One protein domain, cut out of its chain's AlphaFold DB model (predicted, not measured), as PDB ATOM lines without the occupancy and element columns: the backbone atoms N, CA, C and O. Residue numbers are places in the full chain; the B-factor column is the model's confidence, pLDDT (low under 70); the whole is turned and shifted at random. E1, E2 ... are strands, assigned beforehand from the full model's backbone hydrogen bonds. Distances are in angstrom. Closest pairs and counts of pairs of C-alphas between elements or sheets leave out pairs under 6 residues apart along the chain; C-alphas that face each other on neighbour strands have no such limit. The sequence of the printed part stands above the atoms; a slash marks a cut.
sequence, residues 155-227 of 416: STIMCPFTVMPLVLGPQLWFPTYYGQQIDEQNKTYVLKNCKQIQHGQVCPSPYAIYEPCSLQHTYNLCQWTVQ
ATOM      1  N   SER A 155      60.516   3.005-105.242       79.00
ATOM      2  CA  SER A 155      60.107   3.305-103.871       79.00
ATOM      3  C   SER A 155      58.587   3.345-103.802       79.00
ATOM      4  O   SER A 155      57.954   3.990-104.636       79.00
ATOM      5  N   THR A 156      58.010   2.696-102.802       78.81
ATOM      6  CA  THR A 156      56.561   2.639-102.585       78.81
ATOM      7  C   THR A 156      56.260   2.948-101.127       78.81
ATOM      8  O   THR A 156      56.989   2.512-100.232       78.81
ATOM      9  N   ILE A 157      55.195   3.711-100.885       79.00
ATOM     10  CA  ILE A 157      54.716   3.991 -99.532       79.00
ATOM     11  C   ILE A 157      53.983   2.746 -99.031       79.00
ATOM     12  O   ILE A 157      53.139   2.192 -99.731       79.00
ATOM     13  N   MET A 158      54.345   2.304 -97.829       77.31
ATOM     14  CA  MET A 158      53.743   1.154 -97.163       77.31
ATOM     15  C   MET A 158      52.945   1.636 -95.965       77.31
ATOM     16  O   MET A 158      53.483   2.349 -95.116       77.31
ATOM     17  N   CYS A 159      51.696   1.201 -95.865       74.25
ATOM     18  CA  CYS A 159      50.852   1.510 -94.722       74.25
ATOM     19  C   CYS A 159      50.739   0.278 -93.818       74.25
ATOM     20  O   CYS A 159      50.508  -0.827 -94.325       74.25
ATOM     21  N   PRO A 160      50.876   0.425 -92.487       76.38
ATOM     22  CA  PRO A 160      50.397  -0.607 -91.585       76.38
ATOM     23  C   PRO A 160      48.890  -0.730 -91.791       76.38
ATOM     24  O   PRO A 160      48.179   0.273 -91.859       76.38
ATOM     25  N   PHE A 161      48.406  -1.955 -91.908       69.75
ATOM     26  CA  PHE A 161      46.981  -2.209 -92.021       69.75
ATOM     27  C   PHE A 161      46.541  -3.097 -90.870       69.75
ATOM     28  O   PHE A 161      47.315  -3.870 -90.303       69.75
ATOM     29  N   THR A 162      45.279  -2.976 -90.489       69.56
ATOM     30  CA  THR A 162      44.669  -3.936 -89.582       69.56
ATOM     31  C   THR A 162      43.321  -4.319 -90.118       69.56
ATOM     32  O   THR A 162      42.605  -3.486 -90.673       69.56
ATOM     33  N   VAL A 163      43.016  -5.607 -90.006       70.81
ATOM     34  CA  VAL A 163      41.805  -6.149 -90.587       70.81
ATOM     35  C   VAL A 163      40.847  -6.544 -89.496       70.81
ATOM     36  O   VAL A 163      41.166  -7.267 -88.554       70.81
ATOM     37  N   MET A 164      39.657  -6.000 -89.653       71.69
ATOM     38  CA  MET A 164      38.537  -6.222 -88.781       71.69
ATOM     39  C   MET A 164      37.978  -7.629 -89.020       71.69
ATOM     40  O   MET A 164      37.841  -8.036 -90.178       71.69
ATOM     41  N   PRO A 165      37.664  -8.395 -87.963       74.69
ATOM     42  CA  PRO A 165      37.127  -9.732 -88.145       74.69
ATOM     43  C   PRO A 165      35.729  -9.691 -88.742       74.69
ATOM     44  O   PRO A 165      34.936  -8.789 -88.451       74.69
ATOM     45  N   LEU A 166      35.420 -10.727 -89.513       74.00
ATOM     46  CA  LEU A 166      34.072 -11.024 -89.962       74.00
ATOM     47  C   LEU A 166      33.352 -11.858 -88.900       74.00
ATOM     48  O   LEU A 166      33.916 -12.794 -88.326       74.00
ATOM     49  N   VAL A 167      32.089 -11.524 -88.663       73.12
ATOM     50  CA  VAL A 167      31.208 -12.271 -87.766       73.12
ATOM     51  C   VAL A 167      30.454 -13.320 -88.576       73.12
ATOM     52  O   VAL A 167      29.669 -12.970 -89.458       73.12
ATOM     53  N   LEU A 168      30.663 -14.599 -88.263       72.56
ATOM     54  CA  LEU A 168      29.923 -15.716 -88.854       72.56
ATOM     55  C   LEU A 168      29.394 -16.621 -87.735       72.56
ATOM     56  O   LEU A 168      30.096 -17.486 -87.211       72.56
ATOM     57  N   GLY A 169      28.136 -16.401 -87.346       75.12
ATOM     58  CA  GLY A 169      27.511 -17.119 -86.232       75.12
ATOM     59  C   GLY A 169      28.230 -16.845 -84.898       75.12
ATOM     60  O   GLY A 169      28.454 -15.679 -84.577       75.12
ATOM     61  N   PRO A 170      28.598 -17.878 -84.107       73.94
ATOM     62  CA  PRO A 170      29.301 -17.713 -82.832       73.94
ATOM     63  C   PRO A 170      30.816 -17.444 -82.980       73.94
ATOM     64  O   PRO A 170      31.522 -17.359 -81.978       73.94
ATOM     65  N   GLN A 171      31.342 -17.377 -84.207       72.38
ATOM     66  CA  GLN A 171      32.778 -17.352 -84.481       72.38
ATOM     67  C   GLN A 171      33.220 -16.029 -85.109       72.38
ATOM     68  O   GLN A 171      32.528 -15.457 -85.955       72.38
ATOM     69  N   LEU A 172      34.420 -15.585 -84.730       77.56
ATOM     70  CA  LEU A 172      35.126 -14.490 -85.387       77.56
ATOM     71  C   LEU A 172      36.160 -15.058 -86.353       77.56
ATOM     72  O   LEU A 172      37.013 -15.867 -85.974       77.56
ATOM     73  N   TRP A 173      36.067 -14.615 -87.598       77.69
ATOM     74  CA  TRP A 173      36.936 -15.033 -88.683       77.69
ATOM     75  C   TRP A 173      37.867 -13.876 -89.018       77.69
ATOM     76  O   TRP A 173      37.413 -12.777 -89.336       77.69
ATOM     77  N   PHE A 174      39.173 -14.120 -88.946       77.62
ATOM     78  CA  PHE A 174      40.190 -13.136 -89.302       77.62
ATOM     79  C   PHE A 174      40.836 -13.514 -90.628       77.62
ATOM     80  O   PHE A 174      41.340 -14.636 -90.746       77.62
ATOM     81  N   PRO A 175      40.841 -12.614 -91.619       74.25
ATOM     82  CA  PRO A 175      41.565 -12.864 -92.849       74.25
ATOM     83  C   PRO A 175      43.058 -12.786 -92.541       74.25
ATOM     84  O   PRO A 175      43.539 -11.835 -91.921       74.25
ATOM     85  N   THR A 176      43.785 -13.818 -92.945       74.06
ATOM     86  CA  THR A 176      45.237 -13.860 -92.821       74.06
ATOM     87  C   THR A 176      45.873 -13.332 -94.087       74.06
ATOM     88  O   THR A 176      45.571 -13.815 -95.175       74.06
ATOM     89  N   TYR A 177      46.780 -12.380 -93.909       76.19
ATOM     90  CA  TYR A 177      47.619 -11.825 -94.959       76.19
ATOM     91  C   TYR A 177      49.060 -12.243 -94.716       76.19
ATOM     92  O   TYR A 177      49.463 -12.499 -93.577       76.19
ATOM     93  N   TYR A 178      49.843 -12.285 -95.784       78.44
ATOM     94  CA  TYR A 178      51.252 -12.626 -95.721       78.44
ATOM     95  C   TYR A 178      52.083 -11.576 -94.963       78.44
ATOM     96  O   TYR A 178      52.927 -11.929 -94.138       78.44
ATOM     97  N   GLY A 179      51.850 -10.287 -95.226       78.56
ATOM     98  CA  GLY A 179      52.584  -9.168 -94.622       78.56
ATOM     99  C   GLY A 179      51.814  -8.381 -93.558       78.56
ATOM    100  O   GLY A 179      50.604  -8.522 -93.425       78.56
ATOM    101  N   GLN A 180      52.518  -7.520 -92.807       78.31
ATOM    102  CA  GLN A 180      51.895  -6.572 -91.858       78.31
ATOM    103  C   GLN A 180      51.678  -5.179 -92.466       78.31
ATOM    104  O   GLN A 180      51.036  -4.316 -91.865       78.31
ATOM    105  N   GLN A 181      52.252  -4.940 -93.642       83.38
ATOM    106  CA  GLN A 181      52.169  -3.680 -94.360       83.38
ATOM    107  C   GLN A 181      51.708  -3.934 -95.786       83.38
ATOM    108  O   GLN A 181      52.053  -4.967 -96.362       83.38
ATOM    109  N   ILE A 182      50.932  -3.005 -96.331       79.62
ATOM    110  CA  ILE A 182      50.350  -3.087 -97.670       79.62
ATOM    111  C   ILE A 182      50.728  -1.846 -98.479       79.62
ATOM    112  O   ILE A 182      50.829  -0.750 -97.917       79.62
ATOM    113  N   ASP A 183      50.962  -2.026 -99.777       79.62
ATOM    114  CA  ASP A 183      51.146  -0.922-100.723       79.62
ATOM    115  C   ASP A 183      49.832  -0.507-101.405       79.62
ATOM    116  O   ASP A 183      48.786  -1.142-101.274       79.62
ATOM    117  N   GLU A 184      49.902   0.567-102.189       77.62
ATOM    118  CA  GLU A 184      48.788   1.081-102.999       77.62
ATOM    119  C   GLU A 184      48.320   0.104-104.096       77.62
ATOM    120  O   GLU A 184      47.249   0.283-104.674       77.62
ATOM    121  N   GLN A 185      49.114  -0.926-104.405       77.75
ATOM    122  CA  GLN A 185      48.791  -1.969-105.382       77.75
ATOM    123  C   GLN A 185      48.330  -3.273-104.717       77.75
ATOM    124  O   GLN A 185      48.287  -4.313-105.383       77.75
ATOM    125  N   ASN A 186      47.972  -3.225-103.430       76.00
ATOM    126  CA  ASN A 186      47.503  -4.356-102.641       76.00
ATOM    127  C   ASN A 186      48.492  -5.521-102.510       76.00
ATOM    128  O   ASN A 186      48.110  -6.690-102.386       76.00
ATOM    129  N   LYS A 187      49.788  -5.230-102.532       80.81
ATOM    130  CA  LYS A 187      50.804  -6.217-102.182       80.81
ATOM    131  C   LYS A 187      51.163  -6.058-100.724       80.81
ATOM    132  O   LYS A 187      51.325  -4.939-100.243       80.81
ATOM    133  N   THR A 188      51.307  -7.177-100.029       81.50
ATOM    134  CA  THR A 188      51.745  -7.171 -98.640       81.50
ATOM    135  C   THR A 188      53.217  -7.513 -98.505       81.50
ATOM    136  O   THR A 188      53.804  -8.227 -99.323       81.50
ATOM    137  N   TYR A 189      53.815  -6.955 -97.454       80.31
ATOM    138  CA  TYR A 189      55.241  -7.019 -97.182       80.31
ATOM    139  C   TYR A 189      55.484  -7.415 -95.727       80.31
ATOM    140  O   TYR A 189      54.795  -6.958 -94.813       80.31
ATOM    141  N   VAL A 190      56.502  -8.249 -95.511       81.88
ATOM    142  CA  VAL A 190      57.019  -8.579 -94.178       81.88
ATOM    143  C   VAL A 190      58.267  -7.743 -93.937       81.88
ATOM    144  O   VAL A 190      59.386  -8.138 -94.268       81.88
ATOM    145  N   LEU A 191      58.070  -6.572 -93.336       77.44
ATOM    146  CA  LEU A 191      59.131  -5.591 -93.099       77.44
ATOM    147  C   LEU A 191      60.273  -6.102 -92.197       77.44
ATOM    148  O   LEU A 191      61.390  -5.596 -92.266       77.44
ATOM    149  N   LYS A 192      60.050  -7.166 -91.409       79.75
ATOM    150  CA  LYS A 192      61.105  -7.823 -90.608       79.75
ATOM    151  C   LYS A 192      62.271  -8.358 -91.446       79.75
ATOM    152  O   LYS A 192      63.375  -8.484 -90.927       79.75
ATOM    153  N   ASN A 193      62.033  -8.667 -92.719       75.56
ATOM    154  CA  ASN A 193      63.056  -9.195 -93.623       75.56
ATOM    155  C   ASN A 193      63.813  -8.083 -94.369       75.56
ATOM    156  O   ASN A 193      64.700  -8.364 -95.174       75.56
ATOM    157  N   CYS A 194      63.456  -6.821 -94.128       80.44
ATOM    158  CA  CYS A 194      64.062  -5.668 -94.770       80.44
ATOM    159  C   CYS A 194      65.148  -5.060 -93.884       80.44
ATOM    160  O   CYS A 194      65.092  -5.108 -92.655       80.44
ATOM    161  N   LYS A 195      66.150  -4.444 -94.512       83.12
ATOM    162  CA  LYS A 195      67.189  -3.718 -93.788       83.12
ATOM    163  C   LYS A 195      66.675  -2.322 -93.459       83.12
ATOM    164  O   LYS A 195      66.418  -1.525 -94.363       83.12
ATOM    165  N   GLN A 196      66.530  -2.032 -92.169       80.88
ATOM    166  CA  GLN A 196      66.239  -0.681 -91.699       80.88
ATOM    167  C   GLN A 196      67.403   0.238 -92.068       80.88
ATOM    168  O   GLN A 196      68.562  -0.056 -91.773       80.88
ATOM    169  N   ILE A 197      67.082   1.358 -92.701       77.50
ATOM    170  CA  ILE A 197      68.021   2.433 -92.986       77.50
ATOM    171  C   ILE A 197      67.406   3.773 -92.569       77.50
ATOM    172  O   ILE A 197      66.221   3.878 -92.259       77.50
ATOM    173  N   GLN A 198      68.200   4.839 -92.594       64.19
ATOM    174  CA  GLN A 198      67.729   6.167 -92.186       64.19
ATOM    175  C   GLN A 198      66.622   6.745 -93.088       64.19
ATOM    176  O   GLN A 198      65.931   7.672 -92.675       64.19
ATOM    177  N   HIS A 199      66.458   6.242 -94.318       63.47
ATOM    178  CA  HIS A 199      65.437   6.678 -95.285       63.47
ATOM    179  C   HIS A 199      64.160   5.822 -95.288       63.47
ATOM    180  O   HIS A 199      63.244   6.114 -96.050       63.47
ATOM    181  N   GLY A 200      64.089   4.781 -94.457       75.06
ATOM    182  CA  GLY A 200      63.011   3.798 -94.483       75.06
ATOM    183  C   GLY A 200      63.576   2.388 -94.431       75.06
ATOM    184  O   GLY A 200      64.570   2.132 -93.755       75.06
ATOM    185  N   GLN A 201      62.965   1.458 -95.147       81.75
ATOM    186  CA  GLN A 201      63.434   0.079 -95.194       81.75
ATOM    187  C   GLN A 201      63.780  -0.315 -96.620       81.75
ATOM    188  O   GLN A 201      63.008  -0.068 -97.543       81.75
ATOM    189  N   VAL A 202      64.950  -0.929 -96.792       81.25
ATOM    190  CA  VAL A 202      65.373  -1.495 -98.073       81.25
ATOM    191  C   VAL A 202      65.188  -2.999 -98.013       81.25
ATOM    192  O   VAL A 202      65.855  -3.699 -97.250       81.25
ATOM    193  N   CYS A 203      64.269  -3.491 -98.830       77.06
ATOM    194  CA  CYS A 203      63.990  -4.907 -98.969       77.06
ATOM    195  C   CYS A 203      64.650  -5.418-100.260       77.06
ATOM    196  O   CYS A 203      64.454  -4.804-101.313       77.06
ATOM    197  N   PRO A 204      65.397  -6.535-100.239       69.75
ATOM    198  CA  PRO A 204      65.730  -7.224-101.476       69.75
ATOM    199  C   PRO A 204      64.423  -7.692-102.138       69.75
ATOM    200  O   PRO A 204      63.610  -8.378-101.522       69.75
ATOM    201  N   SER A 205      64.178  -7.250-103.373       60.38
ATOM    202  CA  SER A 205      63.013  -7.641-104.180       60.38
ATOM    203  C   SER A 205      63.115  -9.153-104.446       60.38
ATOM    204  O   SER A 205      64.066  -9.537-105.130       60.38
ATOM    205  N   PRO A 206      62.268 -10.030-103.849       58.16
ATOM    206  CA  PRO A 206      60.833 -10.096-104.151       58.16
ATOM    207  C   PRO A 206      59.968 -10.678-102.996       58.16
ATOM    208  O   PRO A 206      59.498 -11.810-103.079       58.16
ATOM    209  N   TYR A 207      59.721  -9.937-101.913       63.69
ATOM    210  CA  TYR A 207      58.797 -10.398-100.848       63.69
ATOM    211  C   TYR A 207      57.395  -9.789-100.939       63.69
ATOM    212  O   TYR A 207      56.616  -9.904 -99.997       63.69
ATOM    213  N   ALA A 208      57.088  -9.134-102.057       71.44
ATOM    214  CA  ALA A 208      55.782  -8.552-102.311       71.44
ATOM    215  C   ALA A 208      54.828  -9.648-102.790       71.44
ATOM    216  O   ALA A 208      54.962 -10.128-103.920       71.44
ATOM    217  N   ILE A 209      53.870 -10.038-101.955       77.25
ATOM    218  CA  ILE A 209      52.810 -10.967-102.357       77.25
ATOM    219  C   ILE A 209      51.562 -10.153-102.648       77.25
ATOM    220  O   ILE A 209      51.115  -9.385-101.803       77.25
ATOM    221  N   TYR A 210      51.026 -10.292-103.861       77.12
ATOM    222  CA  TYR A 210      49.730  -9.711-104.192       77.12
ATOM    223  C   TYR A 210      48.647 -10.430-103.396       77.12
ATOM    224  O   TYR A 210      48.496 -11.645-103.525       77.12
ATOM    225  N   GLU A 211      47.910  -9.675-102.590       73.69
ATOM    226  CA  GLU A 211      46.826 -10.209-101.781       73.69
ATOM    227  C   GLU A 211      45.503  -9.932-102.492       73.69
ATOM    228  O   GLU A 211      45.045  -8.790-102.511       73.69
ATOM    229  N   PRO A 212      44.839 -10.948-103.072       62.28
ATOM    230  CA  PRO A 212      43.576 -10.740-103.779       62.28
ATOM    231  C   PRO A 212      42.456 -10.275-102.835       62.28
ATOM    232  O   PRO A 212      41.458  -9.732-103.285       62.28
ATOM    233  N   CYS A 213      42.632 -10.457-101.524       62.91
ATOM    234  CA  CYS A 213      41.672 -10.159-100.462       62.91
ATOM    235  C   CYS A 213      41.286  -8.689-100.300       62.91
ATOM    236  O   CYS A 213      40.249  -8.377 -99.712       62.91
ATOM    237  N   SER A 214      42.075  -7.780-100.849       56.44
ATOM    238  CA  SER A 214      41.817  -6.346-100.835       56.44
ATOM    239  C   SER A 214      40.781  -5.952-101.901       56.44
ATOM    240  O   SER A 214      41.152  -5.659-103.031       56.44
ATOM    241  N   LEU A 215      39.493  -5.962-101.539       52.06
ATOM    242  CA  LEU A 215      38.336  -5.208-102.089       52.06
ATOM    243  C   LEU A 215      38.155  -4.986-103.620       52.06
ATOM    244  O   LEU A 215      37.200  -4.318-104.004       52.06
ATOM    245  N   GLN A 216      39.003  -5.505-104.508       52.34
ATOM    246  CA  GLN A 216      38.988  -5.191-105.943       52.34
ATOM    247  C   GLN A 216      38.235  -6.227-106.778       52.34
ATOM    248  O   GLN A 216      37.743  -5.876-107.849       52.34
ATOM    249  N   HIS A 217      38.098  -7.468-106.301       53.03
ATOM    250  CA  HIS A 217      37.392  -8.522-107.032       53.03
ATOM    251  C   HIS A 217      36.097  -8.921-106.325       53.03
ATOM    252  O   HIS A 217      35.995  -8.926-105.100       53.03
ATOM    253  N   THR A 218      35.090  -9.279-107.122       49.34
ATOM    254  CA  THR A 218      33.776  -9.757-106.659       49.34
ATOM    255  C   THR A 218      33.852 -11.078-105.892       49.34
ATOM    256  O   THR A 218      32.946 -11.381-105.120       49.34
ATOM    257  N   TYR A 219      34.934 -11.844-106.064       54.81
ATOM    258  CA  TYR A 219      35.204 -13.079-105.335       54.81
ATOM    259  C   TYR A 219      36.667 -13.108-104.890       54.81
ATOM    260  O   TYR A 219      37.562 -13.374-105.690       54.81
ATOM    261  N   ASN A 220      36.900 -12.857-103.604       56.38
ATOM    262  CA  ASN A 220      38.225 -12.944-103.002       56.38
ATOM    263  C   ASN A 220      38.356 -14.264-102.234       56.38
ATOM    264  O   ASN A 220      37.600 -14.522-101.296       56.38
ATOM    265  N   LEU A 221      39.323 -15.101-102.617       57.50
ATOM    266  CA  LEU A 221      39.702 -16.288-101.852       57.50
ATOM    267  C   LEU A 221      40.748 -15.882-100.813       57.50
ATOM    268  O   LEU A 221      41.905 -15.653-101.154       57.50
ATOM    269  N   CYS A 222      40.323 -15.788 -99.556       67.06
ATOM    270  CA  CYS A 222      41.194 -15.480 -98.425       67.06
ATOM    271  C   CYS A 222      41.373 -16.707 -97.550       67.06
ATOM    272  O   CYS A 222      40.420 -17.452 -97.313       67.06
ATOM    273  N   GLN A 223      42.583 -16.898 -97.035       66.50
ATOM    274  CA  GLN A 223      42.777 -17.805 -95.918       66.50
ATOM    275  C   GLN A 223      42.235 -17.123 -94.658       66.50
ATOM    276  O   GLN A 223      42.472 -15.936 -94.428       66.50
ATOM    277  N   TRP A 224      41.468 -17.866 -93.867       75.25
ATOM    278  CA  TRP A 224      40.859 -17.366 -92.641       75.25
ATOM    279  C   TRP A 224      41.369 -18.158 -91.449       75.25
ATOM    280  O   TRP A 224      41.521 -19.379 -91.519       75.25
ATOM    281  N   THR A 225      41.597 -17.461 -90.342       78.88
ATOM    282  CA  THR A 225      41.841 -18.081 -89.041       78.88
ATOM    283  C   THR A 225      40.616 -17.893 -88.161       78.88
ATOM    284  O   THR A 225      40.120 -16.776 -87.999       78.88
ATOM    285  N   VAL A 226      40.137 -18.997 -87.592       77.38
ATOM    286  CA  VAL A 226      39.027 -19.006 -86.637       77.38
ATOM    287  C   VAL A 226      39.599 -18.798 -85.239       77.38
ATOM    288  O   VAL A 226      40.456 -19.566 -84.802       77.38
ATOM    289  N   GLN A 227      39.143 -17.757 -84.545       77.50
ATOM    290  CA  GLN A 227      39.541 -17.514 -83.156       77.50
ATOM    291  C   GLN A 227      38.661 -18.310 -82.174       77.50
ATOM    292  O   GLN A 227      37.487 -18.563 -82.468       77.50
TER     293      GLN A 227
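This is residues 155 to 227 of the 416 residues of the protein "uncharacterized protein LOC117366003" of Geotrypetes seraphini (UniProt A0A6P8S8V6). With little regular structure, this is an elongated run of loops with a small sheet, E1, E2 and E6, at one end, the hairpin E4 and E5 at the other, and E3 between. The 73 printed residues include six named strands, E1 to E6 along the chain, and no named helix: all strand, with 22 residues in named elements. Sheet E1, E2, E6 is antiparallel; the whole is loose, radius of gyration of the C-alphas 14.1 A, spans 47 by 25 by 16 A.

E2, residues 171 to 176, is 15.4 A long. E1 is residues 166 to 168, from C-alpha (34.072, -11.024, -89.962); E6, residues 223 to 226, ends at C-alpha (39.027, -19.006, -86.637). E3 is residues 187 to 189, E4 195 to 197, E5 200 to 202.

Inner strand E2 has staggered antiparallel neighbours: E1, with N 166 and O 173 2.9 A apart, and E6, with N 174 and O 225 3.0 A apart. E3 pairs with no named strand. In hairpin E4 and E5, N 195 and O 202 are 2.9 A apart.

The C-alphas farthest apart, of Gly 169 and Gln 198, are 46.9 A apart. The printed part has no cut. Link E5 to E6 is long, 20 residues; pLDDT is under 70 at residues 212 to 223, among others.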